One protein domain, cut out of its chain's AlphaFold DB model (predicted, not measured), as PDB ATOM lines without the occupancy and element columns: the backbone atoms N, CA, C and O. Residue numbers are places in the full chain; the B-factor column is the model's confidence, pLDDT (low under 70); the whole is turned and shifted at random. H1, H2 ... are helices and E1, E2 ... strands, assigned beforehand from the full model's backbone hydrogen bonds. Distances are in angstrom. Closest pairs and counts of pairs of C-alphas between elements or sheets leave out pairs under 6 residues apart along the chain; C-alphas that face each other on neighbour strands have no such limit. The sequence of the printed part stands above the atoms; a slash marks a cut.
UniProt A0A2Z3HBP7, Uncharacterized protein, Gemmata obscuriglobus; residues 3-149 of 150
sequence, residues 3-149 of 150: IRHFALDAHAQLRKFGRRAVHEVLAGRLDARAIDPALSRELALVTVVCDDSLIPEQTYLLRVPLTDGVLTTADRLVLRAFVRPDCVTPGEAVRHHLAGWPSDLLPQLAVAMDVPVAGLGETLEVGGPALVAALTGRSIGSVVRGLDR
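AT A GLANCE: This is residues 3 to 149 of the 150 residues of an uncharacterized protein of Gemmata obscuriglobus (UniProt A0A2Z3HBP7). A strongly twisted five-stranded sheet runs through the middle of the domain, with H1 and H6 on one face and H3, H4 and H5 on the other. H2 packs beside the end of E4 at Pro 65, and H7 packs on H6. The printed part has 147 residues, with seven named helices and five named strands in the order E1, E2, H1, E3, E4, H2, H3, H4, H5, E5, H6, H7; the class is mixed, helices and strands. The mixed sheet has the order E2, E1, E3, E4, E5. The whole is compact, with a radius of gyration of the C-alphas of 14.4 A, and rounded, spanning 39 by 35 by 28 A.

IN THESE COORDINATES: The sheet's longest strands are E4, residues 56 to 65, 25.8 A, and E3, residues 42 to 50, 25.2 A. E1, residues 3 to 8, spans 17.2 A from C-alpha 3 at (-7.286, -130.890, -83.847). E2 is residues 14 to 17 and E5 residues 124 to 126. The helices are H1, residues 19 to 26; H2, 73 to 81, 12.7 A; H3, 90 to 98, 12.2 A; H4, 105 to 113, 12.0 A; H5, 120 to 123; H6, 128 to 136, 12.7 A; and H7, 140 to 147, ending with C-alpha 147 at (2.459, -122.055, -80.227).

HOW THE PARTS SIT: E3 and E4 form an antiparallel hairpin, with N 45 and O 62 2.8 A apart. E1 is antiparallel to E3, with N 6 and O 46 at 2.9 A, and forms a hairpin with E2, with N 15 and O 7 at 2.9 A. E5 is parallel to E4, with N 125 and O 59 at 2.8 A. E2, H1, E3 is a split strand-helix-strand unit, E1 lying between its two strands, with a right-handed crossover; E4, H2 to H5, E5 is a strand-helix-strand unit, its strands parallel neighbours. H6, the hub, stands up from the sheet over E3 and E4. It touches H1 at a steep tilt of 55 degrees, closest at the C-alphas of Leu 26 and Ala 134, 4.8 A. It also touches H2, closest at C-alphas 76 and 135, 6.4 A, and H7, closest at C-alphas 129 and 140, 5.3 A. H2 and H7 only graze the sheet. On the opposite face from H6, H4 has a height of 8.0 A over the sheet and only just touches H5, with 3 pairs of C-alphas within 8 A, the closest being C-alphas 106 and 120, 6.8 A; H3 touches no helix. Every O i to N i+4 pair is within hydrogen-bond range in H1, H2, H3, H4 and H6, and 3 of 4 are in H7; H5 is too short for such a pair.

THE WHOLE: The C-alphas farthest apart, of Asp 86 and Asp 114, are 40.4 A apart. The printed part has no cut, and the link from H1 to E3, 15 residues, is long. Mean pLDDT of the printed part is 92.0; residues 148 to 149 are under 70.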
ATOM      1  N   ILE A   3      -8.297-129.829 -83.967       94.88
ATOM      2  CA  ILE A   3      -7.286-130.890 -83.847       94.88
ATOM      3  C   ILE A   3      -7.960-132.240 -84.050       94.88
ATOM      4  O   ILE A   3      -8.994-132.518 -83.432       94.88
ATOM      5  N   ARG A   4      -7.358-133.080 -84.888       96.25
ATOM      6  CA  ARG A   4      -7.753-134.472 -85.099       96.25
ATOM      7  C   ARG A   4      -6.612-135.400 -84.715       96.25
ATOM      8  O   ARG A   4      -5.442-135.063 -84.871       96.25
ATOM      9  N   HIS A   5      -6.977-136.564 -84.195       96.81
ATOM     10  CA  HIS A   5      -6.022-137.588 -83.815       96.81
ATOM     11  C   HIS A   5      -6.345-138.882 -84.528       96.81
ATOM     12  O   HIS A   5      -7.510-139.289 -84.591       96.81
ATOM     13  N   PHE A   6      -5.297-139.530 -84.998       96.75
ATOM     14  CA  PHE A   6      -5.366-140.843 -85.590       96.75
ATOM     15  C   PHE A   6      -4.261-141.723 -85.029       96.75
ATOM     16  O   PHE A   6      -3.251-141.208 -84.560       96.75
ATOM     17  N   ALA A   7      -4.435-143.034 -85.077       95.75
ATOM     18  CA  ALA A   7      -3.353-143.962 -84.803       95.75
ATOM     19  C   ALA A   7      -3.459-145.193 -85.692       95.75
ATOM     20  O   ALA A   7      -4.546-145.500 -86.189       95.75
ATOM     21  N   LEU A   8      -2.330-145.862 -85.900       95.12
ATOM     22  CA  LEU A   8      -2.305-147.143 -86.600       95.12
ATOM     23  C   LEU A   8      -2.884-148.243 -85.709       95.12
ATOM     24  O   LEU A   8      -2.569-148.310 -84.521       95.12
ATOM     25  N   ASP A   9      -3.702-149.105 -86.298       92.25
ATOM     26  CA  ASP A   9      -4.126-150.363 -85.688       92.25
ATOM     27  C   ASP A   9      -3.147-151.517 -85.990       92.25
ATOM     28  O   ASP A   9      -2.079-151.332 -86.584       92.25
ATOM     29  N   ALA A  10      -3.524-152.737 -85.593       88.69
ATOM     30  CA  ALA A  10      -2.749-153.961 -85.819       88.69
ATOM     31  C   ALA A  10      -2.429-154.250 -87.297       88.69
ATOM     32  O   ALA A  10      -1.485-154.980 -87.596       88.69
ATOM     33  N   HIS A  11      -3.235-153.717 -88.214       91.06
ATOM     34  CA  HIS A  11      -3.145-153.932 -89.655       91.06
ATOM     35  C   HIS A  11      -2.511-152.734 -90.374       91.06
ATOM     36  O   HIS A  11      -2.635-152.607 -91.594       91.06
ATOM     37  N   ALA A  12      -1.841-151.856 -89.619       92.44
ATOM     38  CA  ALA A  12      -1.269-150.607 -90.107       92.44
ATOM     39  C   ALA A  12      -2.303-149.712 -90.815       92.44
ATOM     40  O   ALA A  12      -1.958-148.972 -91.737       92.44
ATOM     41  N   GLN A  13      -3.567-149.781 -90.383       95.25
ATOM     42  CA  GLN A  13      -4.629-148.911 -90.868       95.25
ATOM     43  C   GLN A  13      -4.821-147.733 -89.923       95.25
ATOM     44  O   GLN A  13      -4.875-147.873 -88.699       95.25
ATOM     45  N   LEU A  14      -4.943-146.549 -90.506       95.56
ATOM     46  CA  LEU A  14      -5.135-145.313 -89.783       95.56
ATOM     47  C   LEU A  14      -6.583-145.204 -89.294       95.56
ATOM     48  O   LEU A  14      -7.525-145.074 -90.076       95.56
ATOM     49  N   ARG A  15      -6.773-145.201 -87.975       95.75
ATOM     50  CA  ARG A  15      -8.090-145.052 -87.345       95.75
ATOM     51  C   ARG A  15      -8.181-143.729 -86.613       95.75
ATOM     52  O   ARG A  15      -7.205-143.260 -86.042       95.75
ATOM     53  N   LYS A  16      -9.362-143.111 -86.611       95.88
ATOM     54  CA  LYS A  16      -9.616-141.857 -85.887       95.88
ATOM     55  C   LYS A  16      -9.859-142.132 -84.406       95.88
ATOM     56  O   LYS A  16     -10.697-142.959 -84.058       95.88
ATOM     57  N   PHE A  17      -9.209-141.358 -83.543       94.19
ATOM     58  CA  PHE A  17      -9.346-141.461 -82.093       94.19
ATOM     59  C   PHE A  17      -9.954-140.193 -81.496       94.19
ATOM     60  O   PHE A  17      -9.689-139.065 -81.918       94.19
ATOM     61  N   GLY A  18     -10.785-140.378 -80.471       93.69
ATOM     62  CA  GLY A  18     -11.346-139.269 -79.712       93.69
ATOM     63  C   GLY A  18     -10.259-138.525 -78.933       93.69
ATOM     64  O   GLY A  18      -9.427-139.140 -78.268       93.69
ATOM     65  N   ARG A  19     -10.311-137.188 -78.933       93.06
ATOM     66  CA  ARG A  19      -9.356-136.332 -78.206       93.06
ATOM     67  C   ARG A  19      -9.209-136.703 -76.730       93.06
ATOM     68  O   ARG A  19      -8.100-136.684 -76.205       93.06
ATOM     69  N   ARG A  20     -10.321-137.024 -76.058       93.31
ATOM     70  CA  ARG A  20     -10.298-137.454 -74.654       93.31
ATOM     71  C   ARG A  20      -9.510-138.752 -74.495       93.31
ATOM     72  O   ARG A  20      -8.643-138.804 -73.640       93.31
ATOM     73  N   ALA A  21      -9.774-139.752 -75.334       94.38
ATOM     74  CA  ALA A  21      -9.101-141.044 -75.259       94.38
ATOM     75  C   ALA A  21      -7.583-140.895 -75.447       94.38
ATOM     76  O   ALA A  21      -6.817-141.363 -74.613       94.38
ATOM     77  N   VAL A  22      -7.154-140.132 -76.460       95.12
ATOM     78  CA  VAL A  22      -5.729-139.828 -76.680       95.12
ATOM     79  C   VAL A  22      -5.117-139.120 -75.475       95.12
ATOM     80  O   VAL A  22      -4.044-139.499 -75.020       95.12
ATOM     81  N   HIS A  23      -5.798-138.117 -74.915       94.88
ATOM     82  CA  HIS A  23      -5.293-137.420 -73.734       94.88
ATOM     83  C   HIS A  23      -5.139-138.349 -72.525       94.88
ATOM     84  O   HIS A  23      -4.122-138.274 -71.843       94.88
ATOM     85  N   GLU A  24      -6.111-139.224 -72.265       95.44
ATOM     86  CA  GLU A  24      -6.035-140.166 -71.146       95.44
ATOM     87  C   GLU A  24      -4.920-141.208 -71.339       95.44
ATOM     88  O   GLU A  24      -4.221-141.518 -70.375       95.44
ATOM     89  N   VAL A  25      -4.681-141.681 -72.570       95.75
ATOM     90  CA  VAL A  25      -3.545-142.572 -72.882       95.75
ATOM     91  C   VAL A  25      -2.211-141.854 -72.665       95.75
ATOM     92  O   VAL A  25      -1.350-142.362 -71.952       95.75
ATOM     93  N   LEU A  26      -2.045-140.632 -73.187       96.06
ATOM     94  CA  LEU A  26      -0.822-139.836 -72.979       96.06
ATOM     95  C   LEU A  26      -0.636-139.395 -71.515       96.06
ATOM     96  O   LEU A  26       0.473-139.109 -71.060       96.06
ATOM     97  N   ALA A  27      -1.716-139.358 -70.740       94.31
ATOM     98  CA  ALA A  27      -1.655-139.167 -69.302       94.31
ATOM     99  C   ALA A  27      -1.350-140.465 -68.533       94.31
ATOM    100  O   ALA A  27      -1.085-140.401 -67.335       94.31
ATOM    101  N   GLY A  28      -1.310-141.625 -69.194       94.69
ATOM    102  CA  GLY A  28      -1.127-142.932 -68.557       94.69
ATOM    103  C   GLY A  28      -2.312-143.342 -67.675       94.69
ATOM    104  O   GLY A  28      -2.145-144.151 -66.770       94.69
ATOM    105  N   ARG A  29      -3.493-142.745 -67.894       96.00
ATOM    106  CA  ARG A  29      -4.728-142.994 -67.128       96.00
ATOM    107  C   ARG A  29      -5.700-143.934 -67.839       96.00
ATOM    108  O   ARG A  29      -6.641-144.417 -67.218       96.00
ATOM    109  N   LEU A  30      -5.484-144.179 -69.130       96.50
ATOM    110  CA  LEU A  30      -6.246-145.123 -69.938       96.50
ATOM    111  C   LEU A  30      -5.291-146.121 -70.586       96.50
ATOM    112  O   LEU A  30      -4.294-145.722 -71.185       96.50
ATOM    113  N   ASP A  31      -5.628-147.402 -70.475       97.12
ATOM    114  CA  ASP A  31      -4.981-148.475 -71.224       97.12
ATOM    115  C   ASP A  31      -5.373-148.358 -72.703       97.12
ATOM    116  O   ASP A  31      -6.560-148.352 -73.043       97.12
ATOM    117  N   ALA A  32      -4.388-148.251 -73.592       95.62
ATOM    118  CA  ALA A  32      -4.608-148.134 -75.028       95.62
ATOM    119  C   ALA A  32      -5.360-149.349 -75.604       95.62
ATOM    120  O   ALA A  32      -6.122-149.192 -76.561       95.62
ATOM    121  N   ARG A  33      -5.259-150.520 -74.957       95.25
ATOM    122  CA  ARG A  33      -5.995-151.742 -75.318       95.25
ATOM    123  C   ARG A  33      -7.503-151.620 -75.145       95.25
ATOM    124  O   ARG A  33      -8.252-152.343 -75.796       95.25
ATOM    125  N   ALA A  34      -7.961-150.689 -74.308       91.88
ATOM    126  CA  ALA A  34      -9.380-150.372 -74.183       91.88
ATOM    127  C   ALA A  34      -9.939-149.669 -75.431       91.88
ATOM    128  O   ALA A  34     -11.155-149.619 -75.609       91.88
ATOM    129  N   ILE A  35      -9.070-149.105 -76.278       88.00
ATOM    130  CA  ILE A  35      -9.459-148.459 -77.534       88.00
ATOM    131  C   ILE A  35      -9.166-149.370 -78.727       88.00
ATOM    132  O   ILE A  35      -9.991-149.479 -79.633       88.00
ATOM    133  N   ASP A  36      -8.014-150.038 -78.711       89.38
ATOM    134  CA  ASP A  36      -7.655-151.063 -79.684       89.38
ATOM    135  C   ASP A  36      -6.783-152.136 -79.005       89.38
ATOM    136  O   ASP A  36      -5.662-151.821 -78.598       89.38
ATOM    137  N   PRO A  37      -7.256-153.394 -78.878       88.50
ATOM    138  CA  PRO A  37      -6.548-154.460 -78.168       88.50
ATOM    139  C   PRO A  37      -5.112-154.722 -78.640       88.50
ATOM    140  O   PRO A  37      -4.321-155.282 -77.881       88.50
ATOM    141  N   ALA A  38      -4.765-154.329 -79.868       89.69
ATOM    142  CA  ALA A  38      -3.425-154.508 -80.416       89.69
ATOM    143  C   ALA A  38      -2.408-153.462 -79.931       89.69
ATOM    144  O   ALA A  38      -1.200-153.669 -80.066       89.69
ATOM    145  N   LEU A  39      -2.860-152.358 -79.331       90.50
ATOM    146  CA  LEU A  39      -1.999-151.286 -78.825       90.50
ATOM    147  C   LEU A  39      -1.388-151.650 -77.467       90.50
ATOM    148  O   LEU A  39      -1.702-151.048 -76.443       90.50
ATOM    149  N   SER A  40      -0.515-152.658 -77.440       91.81
ATOM    150  CA  SER A  40       0.105-153.141 -76.199       91.81
ATOM    151  C   SER A  40       1.530-152.634 -75.968       91.81
ATOM    152  O   SER A  40       1.975-152.586 -74.825       91.81
ATOM    153  N   ARG A  41       2.268-152.303 -77.034       94.31
ATOM    154  CA  ARG A  41       3.704-151.954 -76.958       94.31
ATOM    155  C   ARG A  41       4.032-150.569 -77.476       94.31
ATOM    156  O   ARG A  41       5.027-149.972 -77.080       94.31
ATOM    157  N   GLU A  42       3.222-150.074 -78.394       95.31
ATOM    158  CA  GLU A  42       3.451-148.785 -79.011       95.31
ATOM    159  C   GLU A  42       2.134-148.219 -79.525       95.31
ATOM    160  O   GLU A  42       1.273-148.955 -80.004       95.31
ATOM    161  N   LEU A  43       2.005-146.902 -79.438       95.44
ATOM    162  CA  LEU A  43       0.978-146.123 -80.106       95.44
ATOM    163  C   LEU A  43       1.651-145.235 -81.162       95.44
ATOM    164  O   LEU A  43       2.343-144.274 -80.820       95.44
ATOM    165  N   ALA A  44       1.427-145.539 -82.440       96.19
ATOM    166  CA  ALA A  44       1.831-144.692 -83.561       96.19
ATOM    167  C   ALA A  44       0.752-143.627 -83.806       96.19
ATOM    168  O   ALA A  44      -0.232-143.872 -84.497       96.19
ATOM    169  N   LEU A  45       0.913-142.462 -83.180       96.62
ATOM    170  CA  LEU A  45      -0.051-141.366 -83.156       96.62
ATOM    171  C   LEU A  45       0.234-140.345 -84.266       96.62
ATOM    172  O   LEU A  45       1.339-139.814 -84.370       96.62
ATOM    173  N   VAL A  46      -0.803-139.997 -85.021       96.94
ATOM    174  CA  VAL A  46      -0.849-138.842 -85.922       96.94
ATOM    175  C   VAL A  46      -1.712-137.762 -85.275       96.94
ATOM    176  O   VAL A  46      -2.866-138.004 -84.915       96.94
ATOM    177  N   THR A  47      -1.176-136.556 -85.124       96.75
ATOM    178  CA  THR A  47      -1.942-135.377 -84.697       96.75
ATOM    179  C   THR A  47      -1.985-134.373 -85.831       96.75
ATOM    180  O   THR A  47      -0.945-133.892 -86.252       96.75
ATOM    181  N   VAL A  48      -3.183-134.036 -86.295       95.94
ATOM    182  CA  VAL A  48      -3.380-133.048 -87.356       95.94
ATOM    183  C   VAL A  48      -3.985-131.796 -86.747       95.94
ATOM    184  O   VAL A  48      -5.047-131.861 -86.117       95.94
ATOM    185  N   VAL A  49      -3.300-130.672 -86.914       94.69
ATOM    186  CA  VAL A  49      -3.824-129.336 -86.641       94.69
ATOM    187  C   VAL A  49      -4.466-128.836 -87.926       94.69
ATOM    188  O   VAL A  49      -3.877-128.935 -89.002       94.69
ATOM    189  N   CYS A  50      -5.701-128.368 -87.817       93.56
ATOM    190  CA  CYS A  50      -6.474-127.890 -88.948       93.56
ATOM    191  C   CYS A  50      -6.952-126.462 -88.710       93.56
ATOM    192  O   CYS A  50      -7.206-126.064 -87.562       93.56
ATOM    193  N   ASP A  51      -7.206-125.764 -89.807       92.50
ATOM    194  CA  ASP A  51      -7.927-124.500 -89.808       92.50
ATOM    195  C   ASP A  51      -9.406-124.688 -89.385       92.50
ATOM    196  O   ASP A  51      -9.844-125.753 -88.921       92.50
ATOM    197  N   ASP A  52     -10.209-123.630 -89.499       92.81
ATOM    198  CA  ASP A  52     -11.638-123.701 -89.172       92.81
ATOM    199  C   ASP A  52     -12.475-124.445 -90.228       92.81
ATOM    200  O   ASP A  52     -13.573-124.912 -89.907       92.81
ATOM    201  N   SER A  53     -11.927-124.643 -91.430       92.94
ATOM    202  CA  SER A  53     -12.498-125.434 -92.527       92.94
ATOM    203  C   SER A  53     -12.077-126.909 -92.487       92.94
ATOM    204  O   SER A  53     -12.466-127.675 -93.363       92.94
ATOM    205  N   LEU A  54     -11.333-127.330 -91.452       91.56
ATOM    206  CA  LEU A  54     -10.782-128.680 -91.275       91.56
ATOM    207  C   LEU A  54      -9.703-129.069 -92.301       91.56
ATOM    208  O   LEU A  54      -9.371-130.252 -92.404       91.56
ATOM    209  N   ILE A  55      -9.113-128.088 -92.981       91.50
ATOM    210  CA  ILE A  55      -7.959-128.283 -93.854       91.50
ATOM    211  C   ILE A  55      -6.705-128.453 -92.983       91.50
ATOM    212  O   ILE A  55      -6.483-127.638 -92.083       91.50
ATOM    213  N   PRO A  56      -5.901-129.515 -93.185       93.62
ATOM    214  CA  PRO A  56      -4.640-129.702 -92.473       93.62
ATOM    215  C   PRO A  56      -3.673-128.537 -92.695       93.62
ATOM    216  O   PRO A  56      -3.322-128.232 -93.829       93.62
ATOM    217  N   GLU A  57      -3.212-127.930 -91.603       93.62
ATOM    218  CA  GLU A  57      -2.139-126.927 -91.608       93.62
ATOM    219  C   GLU A  57      -0.815-127.550 -91.151       93.62
ATOM    220  O   GLU A  57       0.244-127.233 -91.683       93.62
ATOM    221  N   GLN A  58      -0.874-128.460 -90.170       94.56
ATOM    222  CA  GLN A  58       0.288-129.168 -89.627       94.56
ATOM    223  C   GLN A  58      -0.071-130.611 -89.278       94.56
ATOM    224  O   GLN A  58      -1.124-130.883 -88.693       94.56
ATOM    225  N   THR A  59       0.831-131.539 -89.581       94.94
ATOM    226  CA  THR A  59       0.688-132.969 -89.304       94.94
ATOM    227  C   THR A  59       1.871-133.449 -88.481       94.94
ATOM    228  O   THR A  59       3.012-133.344 -88.898       94.94
ATOM    229  N   TYR A  60       1.609-134.037 -87.321       95.19
ATOM    230  CA  TYR A  60       2.640-134.503 -86.402       95.19
ATOM    231  C   TYR A  60       2.600-136.012 -86.249       95.19
ATOM    232  O   TYR A  60       1.565-136.562 -85.864       95.19
ATOM    233  N   LEU A  61       3.737-136.667 -86.464       95.75
ATOM    234  CA  LEU A  61       3.936-138.081 -86.174       95.75
ATOM    235  C   LEU A  61       4.637-138.259 -84.831       95.75
ATOM    236  O   LEU A  61       5.646-137.614 -84.537       95.75
ATOM    237  N   LEU A  62       4.119-139.167 -84.012       95.75
ATOM    238  CA  LEU A  62       4.735-139.542 -82.750       95.75
ATOM    239  C   LEU A  62       4.543-141.033 -82.503       95.75
ATOM    240  O   LEU A  62       3.422-141.528 -82.464       95.75
ATOM    241  N   ARG A  63       5.646-141.737 -82.257       95.31
ATOM    242  CA  ARG A  63       5.619-143.111 -81.747       95.31
ATOM    243  C   ARG A  63       5.771-143.058 -80.234       95.31
ATOM    244  O   ARG A  63       6.745-142.503 -79.730       95.31
ATOM    245  N   VAL A  64       4.773-143.566 -79.524       95.25
ATOM    246  CA  VAL A  64       4.689-143.532 -78.063       95.25
ATOM    247  C   VAL A  64       4.936-144.945 -77.542       95.25
ATOM    248  O   VAL A  64       4.100-145.810 -77.805       95.25
ATOM    249  N   PRO A  65       6.037-145.205 -76.816       95.69
ATOM    250  CA  PRO A  65       6.248-146.503 -76.190       95.69
ATOM    251  C   PRO A  65       5.183-146.748 -75.119       95.69
ATOM    252  O   PRO A  65       4.786-145.827 -74.400       95.69
ATOM    253  N   LEU A  66       4.716-147.990 -75.035       96.69
ATOM    254  CA  LEU A  66       3.757-148.452 -74.041       96.69
ATOM    255  C   LEU A  66       4.297-149.717 -73.376       96.69
ATOM    256  O   LEU A  66       4.800-150.619 -74.047       96.69
ATOM    257  N   THR A  67       4.105-149.820 -72.068       97.19
ATOM    258  CA  THR A  67       4.301-151.063 -71.323       97.19
ATOM    259  C   THR A  67       2.930-151.643 -71.002       97.19
ATOM    260  O   THR A  67       2.143-151.029 -70.281       97.19
ATOM    261  N   ASP A  68       2.618-152.803 -71.584       95.50
ATOM    262  CA  ASP A  68       1.324-153.486 -71.442       95.50
ATOM    263  C   ASP A  68       0.113-152.576 -71.719       95.50
ATOM    264  O   ASP A  68      -0.887-152.599 -71.007       95.50
ATOM    265  N   GLY A  69       0.209-151.759 -72.770       95.88
ATOM    266  CA  GLY A  69      -0.840-150.836 -73.213       95.88
ATOM    267  C   GLY A  69      -0.906-149.515 -72.444       95.88
ATOM    268  O   GLY A  69      -1.702-148.644 -72.790       95.88
ATOM    269  N   VAL A  70      -0.054-149.315 -71.438       97.31
ATOM    270  CA  VAL A  70      -0.051-148.110 -70.601       97.31
ATOM    271  C   VAL A  70       1.229-147.311 -70.817       97.31
ATOM    272  O   VAL A  70       2.324-147.861 -70.873       97.31
ATOM    273  N   LEU A  71       1.100-145.984 -70.892       97.19
ATOM    274  CA  LEU A  71       2.249-145.083 -70.880       97.19
ATOM    275  C   LEU A  71       2.767-144.898 -69.447       97.19
ATOM    276  O   LEU A  71       2.224-144.110 -68.660       97.19
ATOM    277  N   THR A  72       3.835-145.612 -69.106       96.88
ATOM    278  CA  THR A  72       4.430-145.594 -67.765       96.88
ATOM    279  C   THR A  72       5.403-144.430 -67.565       96.88
ATOM    280  O   THR A  72       5.715-143.654 -68.472       96.88
ATOM    281  N   THR A  73       5.916-144.277 -66.344       95.38
ATOM    282  CA  THR A  73       7.007-143.331 -66.059       95.38
ATOM    283  C   THR A  73       8.290-143.690 -66.815       95.38
ATOM    284  O   THR A  73       8.973-142.784 -67.287       95.38
ATOM    285  N   ALA A  74       8.604-144.981 -66.970       96.12
ATOM    286  CA  ALA A  74       9.776-145.425 -67.726       96.12
ATOM    287  C   ALA A  74       9.651-145.048 -69.211       96.12
ATOM    288  O   ALA A  74      10.562-144.447 -69.776       96.12
ATOM    289  N   ASP A  75       8.478-145.275 -69.799       96.38
ATOM    290  CA  ASP A  75       8.180-144.894 -71.183       96.38
ATOM    291  C   ASP A  75       8.304-143.374 -71.402       96.38
ATOM    292  O   ASP A  75       8.846-142.908 -72.406       96.38
ATOM    293  N   ARG A  76       7.878-142.562 -70.423       95.31
ATOM    294  CA  ARG A  76       8.067-141.100 -70.465       95.31
ATOM    295  C   ARG A  76       9.531-140.680 -70.425       95.31
ATOM    296  O   ARG A  76       9.878-139.669 -71.032       95.31
ATOM    297  N   LEU A  77      10.386-141.412 -69.711       94.38
ATOM    298  CA  LEU A  77      11.824-141.142 -69.703       94.38
ATOM    299  C   LEU A  77      12.435-141.410 -71.082       94.38
ATOM    300  O   LEU A  77      13.239-140.601 -71.541       94.38
ATOM    301  N   VAL A  78      11.987-142.467 -71.768       93.94
ATOM    302  CA  VAL A  78      12.367-142.741 -73.164       93.94
ATOM    303  C   VAL A  78      11.934-141.590 -74.074       93.94
ATOM    304  O   VAL A  78      12.761-141.032 -74.789       93.94
ATOM    305  N   LEU A  79      10.676-141.146 -73.987       93.75
ATOM    306  CA  LEU A  79      10.199-139.987 -74.755       93.75
ATOM    307  C   LEU A  79      10.991-138.706 -74.462       93.75
ATOM    308  O   LEU A  79      11.248-137.909 -75.362       93.75
ATOM    309  N   ARG A  80      11.402-138.500 -73.206       94.19
ATOM    310  CA  ARG A  80      12.200-137.335 -72.813       94.19
ATOM    311  C   ARG A  80      13.609-137.371 -73.411       94.19
ATOM    312  O   ARG A  80      14.171-136.305 -73.648       94.19
ATOM    313  N   ALA A  81      14.175-138.548 -73.670       92.38
ATOM    314  CA  ALA A  81      15.475-138.660 -74.330       92.38
ATOM    315  C   ALA A  81      15.438-138.083 -75.758       92.38
ATOM    316  O   ALA A  81      16.390-137.433 -76.171       92.38
ATOM    317  N   PHE A  82      14.317-138.219 -76.475       90.00
ATOM    318  CA  PHE A  82      14.168-137.700 -77.843       90.00
ATOM    319  C   PHE A  82      14.084-136.173 -77.951       90.00
ATOM    320  O   PHE A  82      14.292-135.630 -79.032       90.00
ATOM    321  N   VAL A  83      13.807-135.462 -76.851       88.06
ATOM    322  CA  VAL A  83      13.842-133.982 -76.813       88.06
ATOM    323  C   VAL A  83      15.149-133.439 -76.238       88.06
ATOM    324  O   VAL A  83      15.284-132.235 -76.022       88.06
ATOM    325  N   ARG A  84      16.101-134.327 -75.942       90.31
ATOM    326  CA  ARG A  84      17.368-134.022 -75.288       90.31
ATOM    327  C   ARG A  84      18.523-134.324 -76.243       90.31
ATOM    328  O   ARG A  84      18.868-135.494 -76.410       90.31
ATOM    329  N   PRO A  85      19.141-133.299 -76.859       86.50
ATOM    330  CA  PRO A  85      20.199-133.505 -77.849       86.50
ATOM    331  C   PRO A  85      21.466-134.139 -77.258       86.50
ATOM    332  O   PRO A  85      22.288-134.662 -78.001       86.50
ATOM    333  N   ASP A  86      21.622-134.117 -75.930       90.62
ATOM    334  CA  ASP A  86      22.676-134.818 -75.198       90.62
ATOM    335  C   ASP A  86      22.422-136.331 -75.049       90.62
ATOM    336  O   ASP A  86      23.333-137.068 -74.685       90.62
ATOM    337  N   CYS A  87      21.200-136.802 -75.323       90.69
ATOM    338  CA  CYS A  87      20.827-138.218 -75.283       90.69
ATOM    339  C   CYS A  87      20.615-138.809 -76.681       90.69
ATOM    340  O   CYS A  87      21.020-139.943 -76.928       90.69
ATOM    341  N   VAL A  88      19.946-138.068 -77.568       89.69
ATOM    342  CA  VAL A  88      19.597-138.505 -78.924       89.69
ATOM    343  C   VAL A  88      19.762-137.325 -79.872       89.69
ATOM    344  O   VAL A  88      19.234-136.241 -79.621       89.69
ATOM    345  N   THR A  89      20.471-137.515 -80.982       91.06
ATOM    346  CA  THR A  89      20.607-136.452 -81.984       91.06
ATOM    347  C   THR A  89      19.257-136.167 -82.657       91.06
ATOM    348  O   THR A  89      18.429-137.071 -82.801       91.06
ATOM    349  N   PRO A  90      19.016-134.944 -83.164       87.00
ATOM    350  CA  PRO A  90      17.778-134.641 -83.885       87.00
ATOM    351  C   PRO A  90      17.501-135.603 -85.053       87.00
ATOM    352  O   PRO A  90      16.367-136.031 -85.254       87.00
ATOM    353  N   GLY A  91      18.542-136.006 -85.792       88.94
ATOM    354  CA  GLY A  91      18.413-136.953 -86.901       88.94
ATOM    355  C   GLY A  91      18.014-138.364 -86.459       88.94
ATOM    356  O   GLY A  91      17.235-139.024 -87.147       88.94
ATOM    357  N   GLU A  92      18.502-138.830 -85.309       90.00
ATOM    358  CA  GLU A  92      18.084-140.108 -84.721       90.00
ATOM    359  C   GLU A  92      16.643-140.054 -84.218       90.00
ATOM    360  O   GLU A  92      15.889-140.994 -84.462       90.00
ATOM    361  N   ALA A  93      16.234-138.949 -83.588       88.31
ATOM    362  CA  ALA A  93      14.859-138.756 -83.136       88.31
ATOM    363  C   ALA A  93      13.870-138.769 -84.311       88.31
ATOM    364  O   ALA A  93      12.866-139.483 -84.276       88.31
ATOM    365  N   VAL A  94      14.190-138.047 -85.392       88.88
ATOM    366  CA  VAL A  94      13.398-138.057 -86.630       88.88
ATOM    367  C   VAL A  94      13.344-139.461 -87.222       88.88
ATOM    368  O   VAL A  94      12.258-139.976 -87.480       88.88
ATOM    369  N   ARG A  95      14.493-140.127 -87.389       90.19
ATOM    370  CA  ARG A  95      14.542-141.482 -87.957       90.19
ATOM    371  C   ARG A  95      13.728-142.473 -87.131       90.19
ATOM    372  O   ARG A  95      13.007-143.279 -87.706       90.19
ATOM    373  N   HIS A  96      13.824-142.407 -85.806       90.31
ATOM    374  CA  HIS A  96      13.071-143.274 -84.907       90.31
ATOM    375  C   HIS A  96      11.562-143.091 -85.092       90.31
ATOM    376  O   HIS A  96      10.837-144.064 -85.299       90.31
ATOM    377  N   HIS A  97      11.092-141.844 -85.068       90.00
ATOM    378  CA  HIS A  97       9.666-141.561 -85.167       90.00
ATOM    379  C   HIS A  97       9.097-141.714 -86.577       90.00
ATOM    380  O   HIS A  97       7.893-141.910 -86.674       90.00
ATOM    381  N   LEU A  98       9.913-141.673 -87.635       88.94
ATOM    382  CA  LEU A  98       9.494-141.968 -89.012       88.94
ATOM    383  C   LEU A  98       9.635-143.451 -89.393       88.94
ATOM    384  O   LEU A  98       9.026-143.895 -90.366       88.94
ATOM    385  N   ALA A  99      10.412-144.239 -88.653       89.50
ATOM    386  CA  ALA A  99      10.550-145.664 -88.927       89.50
ATOM    387  C   ALA A  99       9.241-146.415 -88.645       89.50
ATOM    388  O   ALA A  99       8.573-146.148 -87.648       89.50
ATOM    389  N   GLY A 100       8.914-147.400 -89.485       86.75
ATOM    390  CA  GLY A 100       7.803-148.332 -89.254       86.75
ATOM    391  C   GLY A 100       6.412-147.816 -89.627       86.75
ATOM    392  O   GLY A 100       5.447-148.556 -89.460       86.75
ATOM    393  N   TRP A 101       6.293-146.593 -90.150       94.19
ATOM    394  CA  TRP A 101       5.038-146.132 -90.744       94.19
ATOM    395  C   TRP A 101       4.778-146.833 -92.082       94.19
ATOM    396  O   TRP A 101       5.729-147.109 -92.822       94.19
ATOM    397  N   PRO A 102       3.509-147.122 -92.413       94.75
ATOM    398  CA  PRO A 102       3.171-147.759 -93.670       94.75
ATOM    399  C   PRO A 102       3.430-146.801 -94.840       94.75
ATOM    400  O   PRO A 102       3.292-145.581 -94.715       94.75
ATOM    401  N   SER A 103       3.821-147.348 -95.992       94.31
ATOM    402  CA  SER A 103       4.168-146.555 -97.181       94.31
ATOM    403  C   SER A 103       2.980-145.780 -97.762       94.31
ATOM    404  O   SER A 103       3.179-144.804 -98.481       94.31
ATOM    405  N   ASP A 104       1.754-146.185 -97.435       95.69
ATOM    406  CA  ASP A 104       0.497-145.554 -97.828       95.69
ATOM    407  C   ASP A 104      -0.102-144.655 -96.725       95.69
ATOM    408  O   ASP A 104      -1.262-144.260 -96.826       95.69
ATOM    409  N   LEU A 105       0.681-144.253 -95.711       95.19
ATOM    410  CA  LEU A 105       0.224-143.361 -94.633       95.19
ATOM    411  C   LEU A 105      -0.452-142.082 -95.154       95.19
ATOM    412  O   LEU A 105      -1.516-141.707 -94.665       95.19
ATOM    413  N   LEU A 106       0.162-141.392 -96.122       95.25
ATOM    414  CA  LEU A 106      -0.384-140.142 -96.664       95.25
ATOM    415  C   LEU A 106      -1.700-140.372 -97.435       95.25
ATOM    416  O   LEU A 106      -2.658-139.651 -97.157       95.25
ATOM    417  N   PRO A 107      -1.807-141.375 -98.333       96.88
ATOM    418  CA  PRO A 107      -3.093-141.813 -98.876       96.88
ATOM    419  C   PRO A 107      -4.158-142.114 -97.814       96.88
ATOM    420  O   PRO A 107      -5.274-141.605 -97.915       96.88
ATOM    421  N   GLN A 108      -3.828-142.889 -96.777       97.31
ATOM    422  CA  GLN A 108      -4.777-143.207 -95.705       97.31
ATOM    423  C   GLN A 108      -5.224-141.946 -94.953       97.31
ATOM    424  O   GLN A 108      -6.409-141.778 -94.661       97.31
ATOM    425  N   LEU A 109      -4.292-141.033 -94.663       96.25
ATOM    426  CA  LEU A 109      -4.588-139.775 -93.987       96.25
ATOM    427  C   LEU A 109      -5.485-138.870 -94.833       96.25
ATOM    428  O   LEU A 109      -6.438-138.310 -94.300       96.25
ATOM    429  N   ALA A 110      -5.214-138.763 -96.133       95.50
ATOM    430  CA  ALA A 110      -6.026-138.006 -97.078       95.50
ATOM    431  C   ALA A 110      -7.479-138.497 -97.088       95.50
ATOM    432  O   ALA A 110      -8.402-137.701 -96.918       95.50
ATOM    433  N   VAL A 111      -7.677-139.818 -97.169       96.50
ATOM    434  CA  VAL A 111      -9.006-140.445 -97.087       96.50
ATOM    435  C   VAL A 111      -9.668-140.166 -95.736       96.50
ATOM    436  O   VAL A 111     -10.829-139.770 -95.683       96.50
ATOM    437  N   ALA A 112      -8.941-140.327 -94.629       95.31
ATOM    438  CA  ALA A 112      -9.488-140.121 -93.287       95.31
ATOM    439  C   ALA A 112      -9.832-138.647 -92.985       95.31
ATOM    440  O   ALA A 112     -10.668-138.353 -92.117       95.31
ATOM    441  N   MET A 113      -9.165-137.720 -93.670       94.00
ATOM    442  CA  MET A 113      -9.375-136.281 -93.561       94.00
ATOM    443  C   MET A 113     -10.373-135.728 -94.578       94.00
ATOM    444  O   MET A 113     -10.886-134.640 -94.326       94.00
ATOM    445  N   ASP A 114     -10.686-136.484 -95.631       94.38
ATOM    446  CA  ASP A 114     -11.459-136.044 -96.799       94.38
ATOM    447  C   ASP A 114     -10.805-134.843 -97.507       94.38
ATOM    448  O   ASP A 114     -11.420-133.810 -97.757       94.38
ATOM    449  N   VAL A 115      -9.500-134.962 -97.772       92.00
ATOM    450  CA  VAL A 115      -8.689-133.933 -98.446       92.00
ATOM    451  C   VAL A 115      -7.793-134.560 -99.516       92.00
ATOM    452  O   VAL A 115      -7.506-135.756 -99.453       92.00
ATOM    453  N   PRO A 116      -7.304-133.784-100.499       90.75
ATOM    454  CA  PRO A 116      -6.311-134.275-101.447       90.75
ATOM    455  C   PRO A 116      -5.013-134.712-100.755       90.75
ATOM    456  O   PRO A 116      -4.583-134.111 -99.776       90.75
ATOM    457  N   VAL A 117      -4.341-135.725-101.313       92.19
ATOM    458  CA  VAL A 117      -3.011-136.162-100.840       92.19
ATOM    459  C   VAL A 117      -1.950-135.072-101.051       92.19
ATOM    460  O   VAL A 117      -0.995-134.973-100.279       92.19
ATOM    461  N   ALA A 118      -2.104-134.262-102.103       88.06
ATOM    462  CA  ALA A 118      -1.172-133.191-102.438       88.06
ATOM    463  C   ALA A 118      -1.048-132.189-101.277       88.06
ATOM    464  O   ALA A 118      -2.054-131.710-100.761       88.06
ATOM    465  N   GLY A 119       0.187-131.888-100.868       76.44
ATOM    466  CA  GLY A 119       0.491-130.946 -99.785       76.44
ATOM    467  C   GLY A 119       0.523-131.546 -98.374       76.44
ATOM    468  O   GLY A 119       1.133-130.954 -97.489       76.44
ATOM    469  N   LEU A 120      -0.019-132.751 -98.135       84.88
ATOM    470  CA  LEU A 120       0.018-133.349 -96.788       84.88
ATOM    471  C   LEU A 120       1.448-133.622 -96.300       84.88
ATOM    472  O   LEU A 120       1.753-133.392 -95.132       84.88
ATOM    473  N   GLY A 121       2.330-134.079 -97.193       78.19
ATOM    474  CA  GLY A 121       3.722-134.393 -96.856       78.19
ATOM    475  C   GLY A 121       4.572-133.173 -96.492       78.19
ATOM    476  O   GLY A 121       5.529-133.309 -95.739       78.19
ATOM    477  N   GLU A 122       4.212-131.985 -96.980       83.44
ATOM    478  CA  GLU A 122       4.944-130.735 -96.720       83.44
ATOM    479  C   GLU A 122       4.697-130.205 -95.303       83.44
ATOM    480  O   GLU A 122       5.500-129.447 -94.770       83.44
ATOM    481  N   THR A 123       3.606-130.649 -94.679       83.50
ATOM    482  CA  THR A 123       3.195-130.244 -93.327       83.50
ATOM    483  C   THR A 123       3.618-131.244 -92.248       83.50
ATOM    484  O   THR A 123       3.171-131.146 -91.105       83.50
ATOM    485  N   LEU A 124       4.423-132.250 -92.613       88.75
ATOM    486  CA  LEU A 124       4.735-133.386 -91.756       88.75
ATOM    487  C   LEU A 124       5.941-133.113 -90.850       88.75
ATOM    488  O   LEU A 124       7.068-132.934 -91.303       88.75
ATOM    489  N   GLU A 125       5.701-133.174 -89.547       91.06
ATOM    490  CA  GLU A 125       6.668-132.947 -88.480       91.06
ATOM    491  C   GLU A 125       6.668-134.111 -87.471       91.06
ATOM    492  O   GLU A 125       5.771-134.957 -87.442       91.06
ATOM    493  N   VAL A 126       7.685-134.162 -86.605       90.38
ATOM    494  CA  VAL A 126       7.857-135.214 -85.588       90.38
ATOM    495  C   VAL A 126       7.675-134.654 -84.174       90.38
ATOM    496  O   VAL A 126       8.141-133.565 -83.846       90.38
ATOM    497  N   GLY A 127       7.029-135.429 -83.299       82.94
ATOM    498  CA  GLY A 127       6.916-135.153 -81.866       82.94
ATOM    499  C   GLY A 127       5.785-134.183 -81.530       82.94
ATOM    500  O   GLY A 127       4.786-134.573 -80.917       82.94
ATOM    501  N   GLY A 128       5.926-132.931 -81.959       88.19
ATOM    502  CA  GLY A 128       4.861-131.935 -81.934       88.19
ATOM    503  C   GLY A 128       4.138-131.733 -80.591       88.19
ATOM    504  O   GLY A 128       4.651-132.041 -79.508       88.19
ATOM    505  N   PRO A 129       2.890-131.237 -80.639       91.44
ATOM    506  CA  PRO A 129       2.081-130.979 -79.450       91.44
ATOM    507  C   PRO A 129       1.769-132.227 -78.610       91.44
ATOM    508  O   PRO A 129       1.550-132.122 -77.400       91.44
ATOM    509  N   ALA A 130       1.740-133.409 -79.233       93.00
ATOM    510  CA  ALA A 130       1.484-134.674 -78.549       93.00
ATOM    511  C   ALA A 130       2.649-135.096 -77.644       93.00
ATOM    512  O   ALA A 130       2.413-135.530 -76.516       93.00
ATOM    513  N   LEU A 131       3.892-134.897 -78.085       93.75
ATOM    514  CA  LEU A 131       5.078-135.185 -77.279       93.75
ATOM    515  C   LEU A 131       5.124-134.287 -76.044       93.75
ATOM    516  O   LEU A 131       5.269-134.765 -74.920       93.75
ATOM    517  N   VAL A 132       4.897-132.985 -76.230       92.75
ATOM    518  CA  VAL A 132       4.828-132.030 -75.116       92.75
ATOM    519  C   VAL A 132       3.708-132.409 -74.145       92.75
ATOM    520  O   VAL A 132       3.908-132.372 -72.929       92.75
ATOM    521  N   ALA A 133       2.538-132.808 -74.650       92.81
ATOM    522  CA  ALA A 133       1.431-133.271 -73.818       92.81
ATOM    523  C   ALA A 133       1.806-134.513 -72.988       92.81
ATOM    524  O   ALA A 133       1.563-134.529 -71.782       92.81
ATOM    525  N   ALA A 134       2.453-135.510 -73.601       93.31
ATOM    526  CA  ALA A 134       2.900-136.728 -72.920       93.31
ATOM    527  C   ALA A 134       3.915-136.443 -71.796       93.31
ATOM    528  O   ALA A 134       3.871-137.076 -70.738       93.31
ATOM    529  N   LEU A 135       4.804-135.466 -72.010       93.31
ATOM    530  CA  LEU A 135       5.868-135.099 -71.070       93.31
ATOM    531  C   LEU A 135       5.414-134.164 -69.942       93.31
ATOM    532  O   LEU A 135       6.013-134.168 -68.869       93.31
ATOM    533  N   THR A 136       4.391-133.342 -70.178       90.50
ATOM    534  CA  THR A 136       3.950-132.299 -69.230       90.50
ATOM    535  C   THR A 136       2.599-132.590 -68.581       90.50
ATOM    536  O   THR A 136       2.188-131.866 -67.677       90.50
ATOM    537  N   GLY A 137       1.863-133.594 -69.066       88.06
ATOM    538  CA  GLY A 137       0.485-133.868 -68.652       88.06
ATOM    539  C   GLY A 137      -0.533-132.833 -69.151       88.06
ATOM    540  O   GLY A 137      -1.724-132.939 -68.852       88.06
ATOM    541  N   ARG A 138      -0.101-131.830 -69.927       89.88
ATOM    542  CA  ARG A 138      -0.990-130.833 -70.532       89.88
ATOM    543  C   ARG A 138      -1.829-131.461 -71.641       89.88
ATOM    544  O   ARG A 138      -1.445-132.439 -72.272       89.88
ATOM    545  N   SER A 139      -2.980-130.861 -71.942       90.19
ATOM    546  CA  SER A 139      -3.743-131.268 -73.127       90.19
ATOM    547  C   SER A 139      -3.073-130.756 -74.407       90.19
ATOM    548  O   SER A 139      -2.628-129.607 -74.441       90.19
ATOM    549  N   ILE A 140      -3.091-131.554 -75.480       90.12
ATOM    550  CA  ILE A 140      -2.550-131.182 -76.804       90.12
ATOM    551  C   ILE A 140      -3.105-129.827 -77.263       90.12
ATOM    552  O   ILE A 140      -2.352-128.930 -77.617       90.12
ATOM    553  N   GLY A 141      -4.419-129.612 -77.143       89.31
ATOM    554  CA  GLY A 141      -5.032-128.332 -77.519       89.31
ATOM    555  C   GLY A 141      -4.565-127.126 -76.697       89.31
ATOM    556  O   GLY A 141      -4.636-126.004 -77.180       89.31
ATOM    557  N   SER A 142      -4.082-127.326 -75.467       89.44
ATOM    558  CA  SER A 142      -3.454-126.241 -74.700       89.44
ATOM    559  C   SER A 142      -2.017-125.961 -75.134       89.44
ATOM    560  O   SER A 142      -1.558-124.842 -74.933       89.44
ATOM    561  N   VAL A 143      -1.322-126.958 -75.692       89.12
ATOM    562  CA  VAL A 143       0.022-126.798 -76.256       89.12
ATOM    563  C   VAL A 143      -0.066-126.047 -77.580       89.12
ATOM    564  O   VAL A 143       0.591-125.026 -77.709       89.12
ATOM    565  N   VAL A 144      -0.951-126.474 -78.491       87.81
ATOM    566  CA  VAL A 144      -1.168-125.818 -79.798       87.81
ATOM    567  C   VAL A 144      -1.481-124.330 -79.636       87.81
ATOM    568  O   VAL A 144      -0.767-123.495 -80.166       87.81
ATOM    569  N   ARG A 145      -2.442-123.970 -78.773       87.25
ATOM    570  CA  ARG A 145      -2.763-122.554 -78.494       87.25
ATOM    571  C   ARG A 145      -1.610-121.737 -77.899       87.25
ATOM    572  O   ARG A 145      -1.706-120.516 -77.835       87.25
ATOM    573  N   GLY A 146      -0.600-122.400 -77.340       81.69
ATOM    574  CA  GLY A 146       0.610-121.747 -76.856       81.69
ATOM    575  C   GLY A 146       1.602-121.441 -77.977       81.69
ATOM    576  O   GLY A 146       2.333-120.469 -77.840       81.69
ATOM    577  N   LEU A 147       1.601-122.236 -79.053       74.00
ATOM    578  CA  LEU A 147       2.459-122.055 -80.227       74.00
ATOM    579  C   LEU A 147       1.967-120.905 -81.120       74.00
ATOM    580  O   LEU A 147       2.784-120.140 -81.605       74.00
ATOM    581  N   ASP A 148       0.650-120.696 -81.234       65.50
ATOM    582  CA  ASP A 148       0.070-119.576 -82.008       65.50
ATOM    583  C   ASP A 148       0.354-118.178 -81.417       65.50
ATOM    584  O   ASP A 148      -0.044-117.161 -81.983       65.50
ATOM    585  N   ARG A 149       0.947-118.102 -80.218       57.34
ATOM    586  CA  ARG A 149       1.192-116.841 -79.490       57.34
ATOM    587  C   ARG A 149       2.640-116.353 -79.564       57.34
ATOM    588  O   ARG A 149       2.943-115.330 -78.949       57.34
TER     589      ARG A 149